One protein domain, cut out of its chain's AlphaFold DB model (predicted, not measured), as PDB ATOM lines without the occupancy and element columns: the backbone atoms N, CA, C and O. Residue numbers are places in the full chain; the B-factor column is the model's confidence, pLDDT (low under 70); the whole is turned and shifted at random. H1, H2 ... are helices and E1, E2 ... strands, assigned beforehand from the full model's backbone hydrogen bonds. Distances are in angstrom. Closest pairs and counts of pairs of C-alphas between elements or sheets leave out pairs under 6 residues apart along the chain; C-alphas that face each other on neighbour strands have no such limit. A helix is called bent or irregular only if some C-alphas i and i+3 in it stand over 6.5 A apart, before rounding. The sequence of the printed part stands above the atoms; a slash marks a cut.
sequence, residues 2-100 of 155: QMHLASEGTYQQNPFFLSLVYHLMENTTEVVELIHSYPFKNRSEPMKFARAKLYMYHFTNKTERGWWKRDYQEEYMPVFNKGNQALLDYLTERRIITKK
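Overview. This is residues 2 to 100 of the 155 residues of the protein "Lipase maturation factor" of Caenorhabditis tropicalis (UniProt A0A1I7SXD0). A long, bent two-stranded hairpin, E1 and E2, makes most of the length, with a loose group of four short helices along the half that holds Phe 49 and Asn 81. H2 is in the middle of that group, with H3 and H4 packed on it and H1 near its beginning. The printed part has 99 residues, with the order H1, H2, H3, E1, E2, H4; the sheet, E1 - E2, is antiparallel and the class is mixed, helices and strands. The whole is loose, with a radius of gyration of the C-alphas of 15.9 A, and elongated, spanning 56 by 30 by 21 A.

Along the chain. H1 is residues 2 to 8, beginning at C-alpha 2 (93.782, 11.329, 73.951). H2, residues 15 to 25, is 15.5 A long, and H3 is residues 29 to 32. E1, residues 49 to 59, is 31.5 A long; E2, residues 68 to 81, is 31.6 A long and bends by 69 degrees at residue 73. H4, residues 85 to 93, is 11.9 A long and ends at C-alpha 93 (109.776, -1.045, 80.472).

Arrangement. H1 and H2 are close but not clearly touching, the closest C-alphas, of Ala 6 and Phe 17, being 7.0 A apart. H2 touches H3, closest at the C-alphas of Leu 24 and Val 32, 6.3 A. H2 also touches H4, with the C-alphas of Ser 19 and Leu 91 closest at 7.0 A, at a steep tilt of 49 degrees, opposite ways. The closest C-alphas of H2 and E1 are those of Val 21 and Ala 50, 7.1 A; H2 and E2 are near each other. In the hairpin, N 50 and O 80 at 3.0 A and N 58 and O 69 at 2.9 A are within hydrogen-bond range. H1, H2 and H4 have every O i to N i+4 pair within range; H3 is too short for one.

Size, cuts and confidence. The C-alphas farthest apart, of Thr 63 and Lys 100, are 57.0 A apart. The printed part has no cut. The link from H3 to E1, 16 residues, is long. No printed residue is under 70 in pLDDT.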
ATOM      1  N   GLN A   2      92.636  12.263  74.068       71.44
ATOM      2  CA  GLN A   2      93.782  11.329  73.951       71.44
ATOM      3  C   GLN A   2      93.987  10.648  72.581       71.44
ATOM      4  O   GLN A   2      95.125  10.429  72.189       71.44
ATOM      5  N   MET A   3      92.926  10.346  71.822       80.44
ATOM      6  CA  MET A   3      93.083   9.751  70.478       80.44
ATOM      7  C   MET A   3      93.645  10.744  69.449       80.44
ATOM      8  O   MET A   3      94.287  10.330  68.494       80.44
ATOM      9  N   HIS A   4      93.431  12.046  69.661       79.19
ATOM     10  CA  HIS A   4      93.980  13.092  68.797       79.19
ATOM     11  C   HIS A   4      95.497  13.218  68.970       79.19
ATOM     12  O   HIS A   4      96.220  13.205  67.985       79.19
ATOM     13  N   LEU A   5      95.993  13.185  70.208       81.25
ATOM     14  CA  LEU A   5      97.436  13.150  70.473       81.25
ATOM     15  C   LEU A   5      98.108  11.923  69.840       81.25
ATOM     16  O   LEU A   5      99.203  12.017  69.295       81.25
ATOM     17  N   ALA A   6      97.418  10.778  69.832       80.88
ATOM     18  CA  ALA A   6      97.911   9.593  69.140       80.88
ATOM     19  C   ALA A   6      98.013   9.783  67.616       80.88
ATOM     20  O   ALA A   6      98.818   9.114  66.988       80.88
ATOM     21  N   SER A   7      97.237  10.684  67.011       80.38
ATOM     22  CA  SER A   7      97.322  10.952  65.568       80.38
ATOM     23  C   SER A   7      98.469  11.883  65.165       80.38
ATOM     24  O   SER A   7      98.799  11.938  63.987       80.38
ATOM     25  N   GLU A   8      99.074  12.598  66.117       83.94
ATOM     26  CA  GLU A   8     100.127  13.593  65.846       83.94
ATOM     27  C   GLU A   8     101.550  13.024  65.913       83.94
ATOM     28  O   GLU A   8     102.493  13.652  65.439       83.94
ATOM     29  N   GLY A   9     101.722  11.849  66.519       84.00
ATOM     30  CA  GLY A   9     103.028  11.223  66.725       84.00
ATOM     31  C   GLY A   9     103.073   9.793  66.208       84.00
ATOM     32  O   GLY A   9     102.142   9.315  65.577       84.00
ATOM     33  N   THR A  10     104.148   9.070  66.508       87.06
ATOM     34  CA  THR A  10     104.235   7.632  66.200       87.06
ATOM     35  C   THR A  10     103.605   6.781  67.300       87.06
ATOM     36  O   THR A  10     103.518   7.178  68.467       87.06
ATOM     37  N   TYR A  11     103.224   5.544  66.971       86.94
ATOM     38  CA  TYR A  11     102.633   4.620  67.946       86.94
ATOM     39  C   TYR A  11     103.541   4.343  69.163       86.94
ATOM     40  O   TYR A  11     103.044   4.158  70.274       86.94
ATOM     41  N   GLN A  12     104.869   4.383  68.988       88.19
ATOM     42  CA  GLN A  12     105.868   4.202  70.055       88.19
ATOM     43  C   GLN A  12     105.978   5.399  71.013       88.19
ATOM     44  O   GLN A  12     106.479   5.260  72.132       88.19
ATOM     45  N   GLN A  13     105.527   6.580  70.591       89.06
ATOM     46  CA  GLN A  13     105.467   7.780  71.432       89.06
ATOM     47  C   GLN A  13     104.168   7.838  72.244       89.06
ATOM     48  O   GLN A  13     104.058   8.620  73.183       89.06
ATOM     49  N   ASN A  14     103.207   6.964  71.927       89.69
ATOM     50  CA  ASN A  14     101.873   6.934  72.509       89.69
ATOM     51  C   ASN A  14     101.657   5.659  73.348       89.69
ATOM     52  O   ASN A  14     100.892   4.770  72.961       89.69
ATOM     53  N   PRO A  15     102.299   5.543  74.531       89.88
ATOM     54  CA  PRO A  15     102.221   4.351  75.380       89.88
ATOM     55  C   PRO A  15     100.795   3.983  75.797       89.88
ATOM     56  O   PRO A  15     100.465   2.803  75.908       89.88
ATOM     57  N   PHE A  16      99.941   4.987  75.992       89.25
ATOM     58  CA  PHE A  16      98.531   4.787  76.305       89.25
ATOM     59  C   PHE A  16      97.799   3.999  75.207       89.25
ATOM     60  O   PHE A  16      97.051   3.075  75.516       89.25
ATOM     61  N   PHE A  17      98.046   4.315  73.931       91.38
ATOM     62  CA  PHE A  17      97.404   3.628  72.809       91.38
ATOM     63  C   PHE A  17      97.806   2.149  72.755       91.38
ATOM     64  O   PHE A  17      96.951   1.275  72.634       91.38
ATOM     65  N   LEU A  18      99.098   1.856  72.927       92.00
ATOM     66  CA  LEU A  18      99.585   0.477  72.971       92.00
ATOM     67  C   LEU A  18      99.045  -0.300  74.179       92.00
ATOM     68  O   LEU A  18      98.718  -1.478  74.049       92.00
ATOM     69  N   SER A  19      98.886   0.363  75.326       92.12
ATOM     70  CA  SER A  19      98.227  -0.211  76.503       92.12
ATOM     71  C   SER A  19      96.768  -0.578  76.220       92.12
ATOM     72  O   SER A  19      96.331  -1.690  76.519       92.12
ATOM     73  N   LEU A  20      96.021   0.326  75.578       92.06
ATOM     74  CA  LEU A  20      94.638   0.079  75.172       92.06
ATOM     75  C   LEU A  20      94.547  -1.138  74.242       92.06
ATOM     76  O   LEU A  20      93.774  -2.055  74.510       92.06
ATOM     77  N   VAL A  21      95.366  -1.178  73.187       92.31
ATOM     78  CA  VAL A  21      95.417  -2.303  72.240       92.31
ATOM     79  C   VAL A  21      95.721  -3.617  72.964       92.31
ATOM     80  O   VAL A  21      95.025  -4.610  72.751       92.31
ATOM     81  N   TYR A  22      96.707  -3.617  73.865       92.81
ATOM     82  CA  TYR A  22      97.032  -4.775  74.694       92.81
ATOM     83  C   TYR A  22      95.828  -5.262  75.514       92.81
ATOM     84  O   TYR A  22      95.478  -6.441  75.456       92.81
ATOM     85  N   HIS A  23      95.155  -4.365  76.237       90.88
ATOM     86  CA  HIS A  23      94.024  -4.733  77.087       90.88
ATOM     87  C   HIS A  23      92.802  -5.217  76.300       90.88
ATOM     88  O   HIS A  23      92.079  -6.091  76.786       90.88
ATOM     89  N   LEU A  24      92.593  -4.699  75.086       91.25
ATOM     90  CA  LEU A  24      91.559  -5.185  74.173       91.25
ATOM     91  C   LEU A  24      91.870  -6.608  73.687       91.25
ATOM     92  O   LEU A  24      91.000  -7.477  73.760       91.25
ATOM     93  N   MET A  25      93.115  -6.892  73.283       91.00
ATOM     94  CA  MET A  25      93.546  -8.254  72.919       91.00
ATOM     95  C   MET A  25      93.464  -9.234  74.099       91.00
ATOM     96  O   MET A  25      93.132 -10.415  73.935       91.00
ATOM     97  N   GLU A  26      93.716  -8.750  75.314       89.12
ATOM     98  CA  GLU A  26      93.568  -9.550  76.530       89.12
ATOM     99  C   GLU A  26      92.109  -9.700  76.986       89.12
ATOM    100  O   GLU A  26      91.820 -10.500  77.871       89.12
ATOM    101  N   ASN A  27      91.172  -9.001  76.337       88.94
ATOM    102  CA  ASN A  27      89.753  -8.982  76.686       88.94
ATOM    103  C   ASN A  27      89.534  -8.602  78.165       88.94
ATOM    104  O   ASN A  27      88.770  -9.229  78.903       88.94
ATOM    105  N   THR A  28      90.267  -7.575  78.610       88.06
ATOM    106  CA  THR A  28      90.157  -7.042  79.972       88.06
ATOM    107  C   THR A  28      88.772  -6.422  80.140       88.06
ATOM    108  O   THR A  28      88.460  -5.429  79.483       88.06
ATOM    109  N   THR A  29      87.939  -7.008  81.004       84.12
ATOM    110  CA  THR A  29      86.516  -6.643  81.166       84.12
ATOM    111  C   THR A  29      86.321  -5.145  81.368       84.12
ATOM    112  O   THR A  29      85.481  -4.530  80.726       84.12
ATOM    113  N   GLU A  30      87.139  -4.554  82.232       84.62
ATOM    114  CA  GLU A  30      87.083  -3.150  82.622       84.62
ATOM    115  C   GLU A  30      87.331  -2.208  81.443       84.62
ATOM    116  O   GLU A  30      86.758  -1.129  81.399       84.62
ATOM    117  N   VAL A  31      88.158  -2.615  80.479       88.38
ATOM    118  CA  VAL A  31      88.473  -1.817  79.286       88.38
ATOM    119  C   VAL A  31      87.447  -2.063  78.188       88.38
ATOM    120  O   VAL A  31      87.002  -1.126  77.533       88.38
ATOM    121  N   VAL A  32      87.041  -3.317  77.995       88.88
ATOM    122  CA  VAL A  32      86.074  -3.700  76.962       88.88
ATOM    123  C   VAL A  32      84.699  -3.094  77.218       88.88
ATOM    124  O   VAL A  32      84.043  -2.671  76.273       88.88
ATOM    125  N   GLU A  33      84.278  -2.990  78.479       85.44
ATOM    126  CA  GLU A  33      83.017  -2.336  78.846       85.44
ATOM    127  C   GLU A  33      82.995  -0.832  78.528       85.44
ATOM    128  O   GLU A  33      81.922  -0.284  78.288       85.44
ATOM    129  N   LEU A  34      84.156  -0.165  78.469       87.75
ATOM    130  CA  LEU A  34      84.243   1.243  78.058       87.75
ATOM    131  C   LEU A  34      84.044   1.420  76.546       87.75
ATOM    132  O   LEU A  34      83.769   2.526  76.078       87.75
ATOM    133  N   ILE A  35      84.184   0.345  75.766       87.25
ATOM    134  CA  ILE A  35      83.987   0.365  74.321       87.25
ATOM    135  C   ILE A  35      82.539  -0.009  74.010       87.25
ATOM    136  O   ILE A  35      82.143  -1.173  74.080       87.25
ATOM    137  N   HIS A  36      81.762   0.989  73.586       85.88
ATOM    138  CA  HIS A  36      80.338   0.847  73.272       85.88
ATOM    139  C   HIS A  36      80.032  -0.376  72.378       85.88
ATOM    140  O   HIS A  36      79.228  -1.249  72.726       85.88
ATOM    141  N   SER A  37      80.734  -0.484  71.244       85.94
ATOM    142  CA  SER A  37      80.578  -1.585  70.291       85.94
ATOM    143  C   SER A  37      81.897  -2.325  70.084       85.94
ATOM    144  O   SER A  37      82.652  -2.054  69.152       85.94
ATOM    145  N   TYR A  38      82.193  -3.249  70.998       87.19
ATOM    146  CA  TYR A  38      83.312  -4.176  70.860       87.19
ATOM    147  C   TYR A  38      82.843  -5.507  70.241       87.19
ATOM    148  O   TYR A  38      81.966  -6.150  70.819       87.19
ATOM    149  N   PRO A  39      83.395  -5.948  69.095       84.75
ATOM    150  CA  PRO A  39      82.934  -7.162  68.416       84.75
ATOM    151  C   PRO A  39      83.403  -8.461  69.094       84.75
ATOM    152  O   PRO A  39      82.746  -9.486  68.961       84.75
ATOM    153  N   PHE A  40      84.483  -8.428  69.884       85.25
ATOM    154  CA  PHE A  40      85.051  -9.614  70.548       85.25
ATOM    155  C   PHE A  40      84.610  -9.739  72.017       85.25
ATOM    156  O   PHE A  40      85.401 -10.078  72.899       85.25
ATOM    157  N   LYS A  41      83.337  -9.425  72.308       75.81
ATOM    158  CA  LYS A  41      82.773  -9.498  73.674       75.81
ATOM    159  C   LYS A  41      82.796 -10.919  74.245       75.81
ATOM    160  O   LYS A  41      82.913 -11.086  75.458       75.81
ATOM    161  N   ASN A  42      82.712 -11.945  73.396       76.75
ATOM    162  CA  ASN A  42      82.807 -13.332  73.836       76.75
ATOM    163  C   ASN A  42      84.253 -13.679  74.226       76.75
ATOM    164  O   ASN A  42      85.169 -13.603  73.410       76.75
ATOM    165  N   ARG A  43      84.462 -14.108  75.476       72.94
ATOM    166  CA  ARG A  43      85.785 -14.529  75.963       72.94
ATOM    167  C   ARG A  43      86.321 -15.778  75.270       72.94
ATOM    168  O   ARG A  43      87.535 -15.955  75.253       72.94
ATOM    169  N   SER A  44      85.449 -16.602  74.694       75.19
ATOM    170  CA  SER A  44      85.842 -17.787  73.926       75.19
ATOM    171  C   SER A  44      86.516 -17.433  72.595       75.19
ATOM    172  O   SER A  44      87.278 -18.237  72.069       75.19
ATOM    173  N   GLU A  45      86.294 -16.221  72.075       80.56
ATOM    174  CA  GLU A  45      86.831 -15.760  70.789       80.56
ATOM    175  C   GLU A  45      87.468 -14.363  70.921       80.56
ATOM    176  O   GLU A  45      86.941 -13.368  70.415       80.56
ATOM    177  N   PRO A  46      88.608 -14.246  71.630       84.12
ATOM    178  CA  PRO A  46      89.268 -12.963  71.827       84.12
ATOM    179  C   PRO A  46      89.971 -12.482  70.550       84.12
ATOM    180  O   PRO A  46      90.359 -13.273  69.684       84.12
ATOM    181  N   MET A  47      90.221 -11.173  70.477       89.00
ATOM    182  CA  MET A  47      91.023 -10.570  69.411       89.00
ATOM    183  C   MET A  47      92.447 -11.148  69.420       89.00
ATOM    184  O   MET A  47      93.191 -10.991  70.388       89.00
ATOM    185  N   LYS A  48      92.830 -11.824  68.331       90.00
ATOM    186  CA  LYS A  48      94.151 -12.466  68.191       90.00
ATOM    187  C   LYS A  48      95.212 -11.543  67.603       90.00
ATOM    188  O   LYS A  48      96.394 -11.727  67.882       90.00
ATOM    189  N   PHE A  49      94.784 -10.581  66.791       91.88
ATOM    190  CA  PHE A  49      95.660  -9.672  66.067       91.88
ATOM    191  C   PHE A  49      95.079  -8.265  66.070       91.88
ATOM    192  O   PHE A  49      93.871  -8.096  65.894       91.88
ATOM    193  N   ALA A  50      95.947  -7.271  66.210       92.31
ATOM    194  CA  ALA A  50      95.593  -5.866  66.099       92.31
ATOM    195  C   ALA A  50      96.571  -5.153  65.161       92.31
ATOM    196  O   ALA A  50      97.775  -5.380  65.224       92.31
ATOM    197  N   ARG A  51      96.046  -4.272  64.312       94.31
ATOM    198  CA  ARG A  51      96.802  -3.339  63.461       94.31
ATOM    199  C   ARG A  51      96.104  -1.989  63.486       94.31
ATOM    200  O   ARG A  51      94.892  -1.946  63.706       94.31
ATOM    201  N   ALA A  52      96.828  -0.911  63.211       93.38
ATOM    202  CA  ALA A  52      96.226   0.414  63.114       93.38
ATOM    203  C   ALA A  52      96.637   1.106  61.817       93.38
ATOM    204  O   ALA A  52      97.779   1.010  61.378       93.38
ATOM    205  N   LYS A  53      95.685   1.812  61.211       93.88
ATOM    206  CA  LYS A  53      95.872   2.613  59.999       93.88
ATOM    207  C   LYS A  53      95.535   4.059  60.318       93.88
ATOM    208  O   LYS A  53      94.524   4.302  60.980       93.88
ATOM    209  N   LEU A  54      96.344   4.985  59.823       91.81
ATOM    210  CA  LEU A  54      96.087   6.410  59.942       91.81
ATOM    211  C   LEU A  54      95.266   6.886  58.740       91.81
ATOM    212  O   LEU A  54      95.550   6.535  57.592       91.81
ATOM    213  N   TYR A  55      94.237   7.679  59.017       92.62
ATOM    214  CA  TYR A  55      93.392   8.306  58.009       92.62
ATOM    215  C   TYR A  55      93.304   9.800  58.287       92.62
ATOM    216  O   TYR A  55      93.102  10.196  59.435       92.62
ATOM    217  N   MET A  56      93.390  10.600  57.230       91.31
ATOM    218  CA  MET A  56      93.046  12.016  57.266       91.31
ATOM    219  C   MET A  56      91.570  12.175  56.914       91.31
ATOM    220  O   MET A  56      91.072  11.492  56.018       91.31
ATOM    221  N   TYR A  57      90.866  13.048  57.631       91.56
ATOM    222  CA  TYR A  57      89.454  13.320  57.385       91.56
ATOM    223  C   TYR A  57      89.273  14.720  56.809       91.56
ATOM    224  O   TYR A  57      89.762  15.698  57.368       91.56
ATOM    225  N   HIS A  58      88.523  14.800  55.716       90.19
ATOM    226  CA  HIS A  58      88.161  16.044  55.051       90.19
ATOM    227  C   HIS A  58      86.651  16.231  55.105       90.19
ATOM    228  O   HIS A  58      85.899  15.265  54.950       90.19
ATOM    229  N   PHE A  59      86.198  17.465  55.320       92.06
ATOM    230  CA  PHE A  59      84.786  17.789  55.162       92.06
ATOM    231  C   PHE A  59      84.368  17.535  53.717       92.06
ATOM    232  O   PHE A  59      85.055  17.935  52.777       92.06
ATOM    233  N   THR A  60      83.243  16.855  53.551       90.44
ATOM    234  CA  THR A  60      82.643  16.610  52.242       90.44
ATOM    235  C   THR A  60      81.940  17.864  51.737       90.44
ATOM    236  O   THR A  60      81.397  18.666  52.503       90.44
ATOM    237  N   ASN A  61      81.924  18.038  50.417       86.19
ATOM    238  CA  ASN A  61      81.120  19.079  49.786       86.19
ATOM    239  C   ASN A  61      79.627  18.714  49.836       86.19
ATOM    240  O   ASN A  61      79.268  17.543  49.944       86.19
ATOM    241  N   LYS A  62      78.744  19.713  49.686       76.44
ATOM    242  CA  LYS A  62      77.272  19.549  49.759       76.44
ATOM    243  C   LYS A  62      76.689  18.494  48.799       76.44
ATOM    244  O   LYS A  62      75.542  18.095  48.963       76.44
ATOM    245  N   THR A  63      77.445  18.086  47.786       79.81
ATOM    246  CA  THR A  63      77.067  17.105  46.763       79.81
ATOM    247  C   THR A  63      77.437  15.661  47.115       79.81
ATOM    248  O   THR A  63      76.937  14.740  46.472       79.81
ATOM    249  N   GLU A  64      78.286  15.433  48.119       80.81
ATOM    250  CA  GLU A  64      78.734  14.098  48.525       80.81
ATOM    251  C   GLU A  64      77.905  13.556  49.703       80.81
ATOM    252  O   GLU A  64      77.416  14.301  50.553       80.81
ATOM    253  N   ARG A  65      77.718  12.229  49.765       80.06
ATOM    254  CA  ARG A  65      76.974  11.582  50.858       80.06
ATOM    255  C   ARG A  65      77.854  11.441  52.103       80.06
ATOM    256  O   ARG A  65      78.878  10.766  52.059       80.06
ATOM    257  N   GLY A  66      77.381  11.979  53.226       85.31
ATOM    258  CA  GLY A  66      78.067  11.945  54.523       85.31
ATOM    259  C   GLY A  66      78.708  13.287  54.869       85.31
ATOM    260  O   GLY A  66      78.765  14.171  54.026       85.31
ATOM    261  N   TRP A  67      79.154  13.446  56.118       89.44
ATOM    262  CA  TRP A  67      79.757  14.691  56.628       89.44
ATOM    263  C   TRP A  67      81.278  14.770  56.411       89.44
ATOM    264  O   TRP A  67      81.861  15.847  56.504       89.44
ATOM    265  N   TRP A  68      81.920  13.624  56.156       92.88
ATOM    266  CA  TRP A  68      83.373  13.502  56.082       92.88
ATOM    267  C   TRP A  68      83.805  12.423  55.092       92.88
ATOM    268  O   TRP A  68      83.199  11.350  55.030       92.88
ATOM    269  N   LYS A  69      84.904  12.683  54.384       91.44
ATOM    270  CA  LYS A  69      85.642  11.727  53.559       91.44
ATOM    271  C   LYS A  69      86.932  11.351  54.282       91.44
ATOM    272  O   LYS A  69      87.545  12.199  54.923       91.44
ATOM    273  N   ARG A  70      87.331  10.082  54.184       93.06
ATOM    274  CA  ARG A  70      88.577   9.563  54.763       93.06
ATOM    275  C   ARG A  70      89.581   9.230  53.666       93.06
ATOM    276  O   ARG A  70      89.243   8.479  52.753       93.06
ATOM    277  N   ASP A  71      90.808   9.704  53.820       93.56
ATOM    278  CA  ASP A  71      91.927   9.411  52.928       93.56
ATOM    279  C   ASP A  71      93.015   8.671  53.712       93.56
ATOM    280  O   ASP A  71      93.484   9.132  54.756       93.56
ATOM    281  N   TYR A  72      93.367   7.473  53.242       94.75
ATOM    282  CA  TYR A  72      94.393   6.642  53.876       94.75
ATOM    283  C   TYR A  72      95.754   7.327  53.775       94.75
ATOM    284  O   TYR A  72      96.141   7.743  52.687       94.75
ATOM    285  N   GLN A  73      96.458   7.416  54.901       93.25
ATOM    286  CA  GLN A  73      97.790   8.013  54.957       93.25
ATOM    287  C   GLN A  73      98.844   6.912  55.003       93.25
ATOM    288  O   GLN A  73      99.596   6.715  54.056       93.25
ATOM    289  N   GLU A  74      98.849   6.143  56.091       92.81
ATOM    290  CA  GLU A  74      99.883   5.147  56.344       92.81
ATOM    291  C   GLU A  74      99.426   4.068  57.332       92.81
ATOM    292  O   GLU A  74      98.352   4.123  57.946       92.81
ATOM    293  N   GLU A  75     100.244   3.027  57.468       93.75
ATOM    294  CA  GLU A  75     100.101   2.054  58.543       93.75
ATOM    295  C   GLU A  75     100.688   2.635  59.833       93.75
ATOM    296  O   GLU A  75     101.896   2.731  59.993       93.75
ATOM    297  N   TYR A  76      99.806   3.022  60.757       92.88
ATOM    298  CA  TYR A  76     100.182   3.662  62.019       92.88
ATOM    299  C   TYR A  76     100.860   2.699  62.995       92.88
ATOM    300  O   TYR A  76     101.764   3.077  63.732       92.88
ATOM    301  N   MET A  77     100.385   1.453  63.043       93.38
ATOM    302  CA  MET A  77     100.903   0.426  63.942       93.38
ATOM    303  C   MET A  77     100.960  -0.904  63.192       93.38
ATOM    304  O   MET A  77      99.933  -1.297  62.615       93.38
ATOM    305  N   PRO A  78     102.099  -1.619  63.244       92.94
ATOM    306  CA  PRO A  78     102.220  -2.928  62.623       92.94
ATOM    307  C   PRO A  78     101.279  -3.941  63.281       92.94
ATOM    308  O   PRO A  78     100.684  -3.698  64.336       92.94
ATOM    309  N   VAL A  79     101.149  -5.108  62.654       93.38
ATOM    310  CA  VAL A  79     100.348  -6.198  63.207       93.38
ATOM    311  C   VAL A  79     101.018  -6.733  64.471       93.38
ATOM    312  O   VAL A  79     102.110  -7.296  64.417       93.38
ATOM    313  N   PHE A  80     100.329  -6.621  65.601       92.50
ATOM    314  CA  PHE A  80     100.691  -7.304  66.836       92.50
ATOM    315  C   PHE A  80      99.793  -8.515  67.048       92.50
ATOM    316  O   PHE A  80      98.575  -8.438  66.885       92.50
ATOM    317  N   ASN A  81     100.401  -9.637  67.424       92.38
ATOM    318  CA  ASN A  81      99.698 -10.826  67.878       92.38
ATOM    319  C   ASN A  81      99.478 -10.784  69.395       92.38
ATOM    320  O   ASN A  81     100.239 -10.179  70.155       92.38
ATOM    321  N   LYS A  82      98.441 -11.480  69.858       87.69
ATOM    322  CA  LYS A  82      98.255 -11.726  71.285       87.69
ATOM    323  C   LYS A  82      99.478 -12.474  71.837       87.69
ATOM    324  O   LYS A  82      99.857 -13.514  71.308       87.69
ATOM    325  N   GLY A  83     100.087 -11.938  72.895       85.31
ATOM    326  CA  GLY A  83     101.315 -12.490  73.483       85.31
ATOM    327  C   GLY A  83     102.615 -12.046  72.802       85.31
ATOM    328  O   GLY A  83     103.658 -12.637  73.068       85.31
ATOM    329  N   ASN A  84     102.580 -11.016  71.948       90.44
ATOM    330  CA  ASN A  84     103.786 -10.432  71.365       90.44
ATOM    331  C   ASN A  84     104.782  -9.990  72.456       90.44
ATOM    332  O   ASN A  84     104.464  -9.115  73.266       90.44
ATOM    333  N   GLN A  85     105.988 -10.563  72.460       90.88
ATOM    334  CA  GLN A  85     107.010 -10.249  73.465       90.88
ATOM    335  C   GLN A  85     107.489  -8.796  73.372       90.88
ATOM    336  O   GLN A  85     107.557  -8.129  74.397       90.88
ATOM    337  N   ALA A  86     107.704  -8.261  72.165       90.56
ATOM    338  CA  ALA A  86     108.159  -6.881  71.986       90.56
ATOM    339  C   ALA A  86     107.156  -5.862  72.552       90.56
ATOM    340  O   ALA A  86     107.548  -4.890  73.196       90.56
ATOM    341  N   LEU A  87     105.853  -6.110  72.376       90.50
ATOM    342  CA  LEU A  87     104.808  -5.286  72.988       90.50
ATOM    343  C   LEU A  87     104.823  -5.397  74.520       90.50
ATOM    344  O   LEU A  87     104.736  -4.387  75.214       90.50
ATOM    345  N   LEU A  88     104.928  -6.615  75.057       91.31
ATOM    346  CA  LEU A  88     104.959  -6.851  76.502       91.31
ATOM    347  C   LEU A  88     106.175  -6.203  77.170       91.31
ATOM    348  O   LEU A  88     106.038  -5.608  78.242       91.31
ATOM    349  N   ASP A  89     107.342  -6.308  76.546       92.50
ATOM    350  CA  ASP A  89     108.581  -5.733  77.054       92.50
ATOM    351  C   ASP A  89     108.522  -4.208  77.013       92.50
ATOM    352  O   ASP A  89     108.764  -3.583  78.043       92.50
ATOM    353  N   TYR A  90     108.041  -3.617  75.915       92.38
ATOM    354  CA  TYR A  90     107.794  -2.175  75.816       92.38
ATOM    355  C   TYR A  90     106.855  -1.656  76.924       92.38
ATOM    356  O   TYR A  90     107.131  -0.652  77.587       92.38
ATOM    357  N   LEU A  91     105.734  -2.346  77.167       92.69
ATOM    358  CA  LEU A  91     104.762  -1.941  78.190       92.69
ATOM    359  C   LEU A  91     105.290  -2.155  79.619       92.69
ATOM    360  O   LEU A  91     104.928  -1.404  80.530       92.69
ATOM    361  N   THR A  92     106.146  -3.161  79.818       92.25
ATOM    362  CA  THR A  92     106.810  -3.425  81.103       92.25
ATOM    363  C   THR A  92     107.893  -2.385  81.384       92.25
ATOM    364  O   THR A  92     107.960  -1.865  82.496       92.25
ATOM    365  N   GLU A  93     108.711  -2.050  80.385       92.56
ATOM    366  CA  GLU A  93     109.776  -1.045  80.472       92.56
ATOM    367  C   GLU A  93     109.210   0.314  80.889       92.56
ATOM    368  O   GLU A  93     109.706   0.953  81.819       92.56
ATOM    369  N   ARG A  94     108.080   0.708  80.293       90.19
ATOM    370  CA  ARG A  94     107.366   1.942  80.648       90.19
ATOM    371  C   ARG A  94     106.507   1.838  81.915       90.19
ATOM    372  O   ARG A  94     105.765   2.770  82.217       90.19
ATOM    373  N   ARG A  95     106.600   0.733  82.666       89.31
ATOM    374  CA  ARG A  95     105.879   0.477  83.931       89.31
ATOM    375  C   ARG A  95     104.354   0.601  83.829       89.31
ATOM    376  O   ARG A  95     103.690   0.917  84.811       89.31
ATOM    377  N   ILE A  96     103.796   0.328  82.653       88.81
ATOM    378  CA  ILE A  96     102.345   0.349  82.421       88.81
ATOM    379  C   ILE A  96     101.729  -0.955  82.912       88.81
ATOM    380  O   ILE A  96     100.704  -0.963  83.588       88.81
ATOM    381  N   ILE A  97     102.388  -2.070  82.592       86.81
ATOM    382  CA  ILE A  97     101.985  -3.402  83.030       86.81
ATOM    383  C   ILE A  97     102.991  -3.891  84.059       86.81
ATOM    384  O   ILE A  97     104.204  -3.809  83.871       86.81
ATOM    385  N   THR A  98     102.483  -4.438  85.159       80.62
ATOM    386  CA  THR A  98     103.325  -5.052  86.185       80.62
ATOM    387  C   THR A  98     103.370  -6.563  85.983       80.62
ATOM    388  O   THR A  98     102.336  -7.226  86.048       80.62
ATOM    389  N   LYS A  99     104.572  -7.135  85.809       72.44
ATOM    390  CA  LYS A  99     104.760  -8.601  85.737       72.44
ATOM    391  C   LYS A  99     104.340  -9.304  87.041       72.44
ATOM    392  O   LYS A  99     103.791 -10.403  87.018       72.44
ATOM    393  N   LYS A 100     104.545  -8.657  88.194       73.06
ATOM    394  CA  LYS A 100     104.157  -9.166  89.518       73.06
ATOM    395  C   LYS A 100     102.740  -8.716  89.883       73.06
ATOM    396  O   LYS A 100     102.517  -7.552  90.206       73.06
TER     397      LYS A 100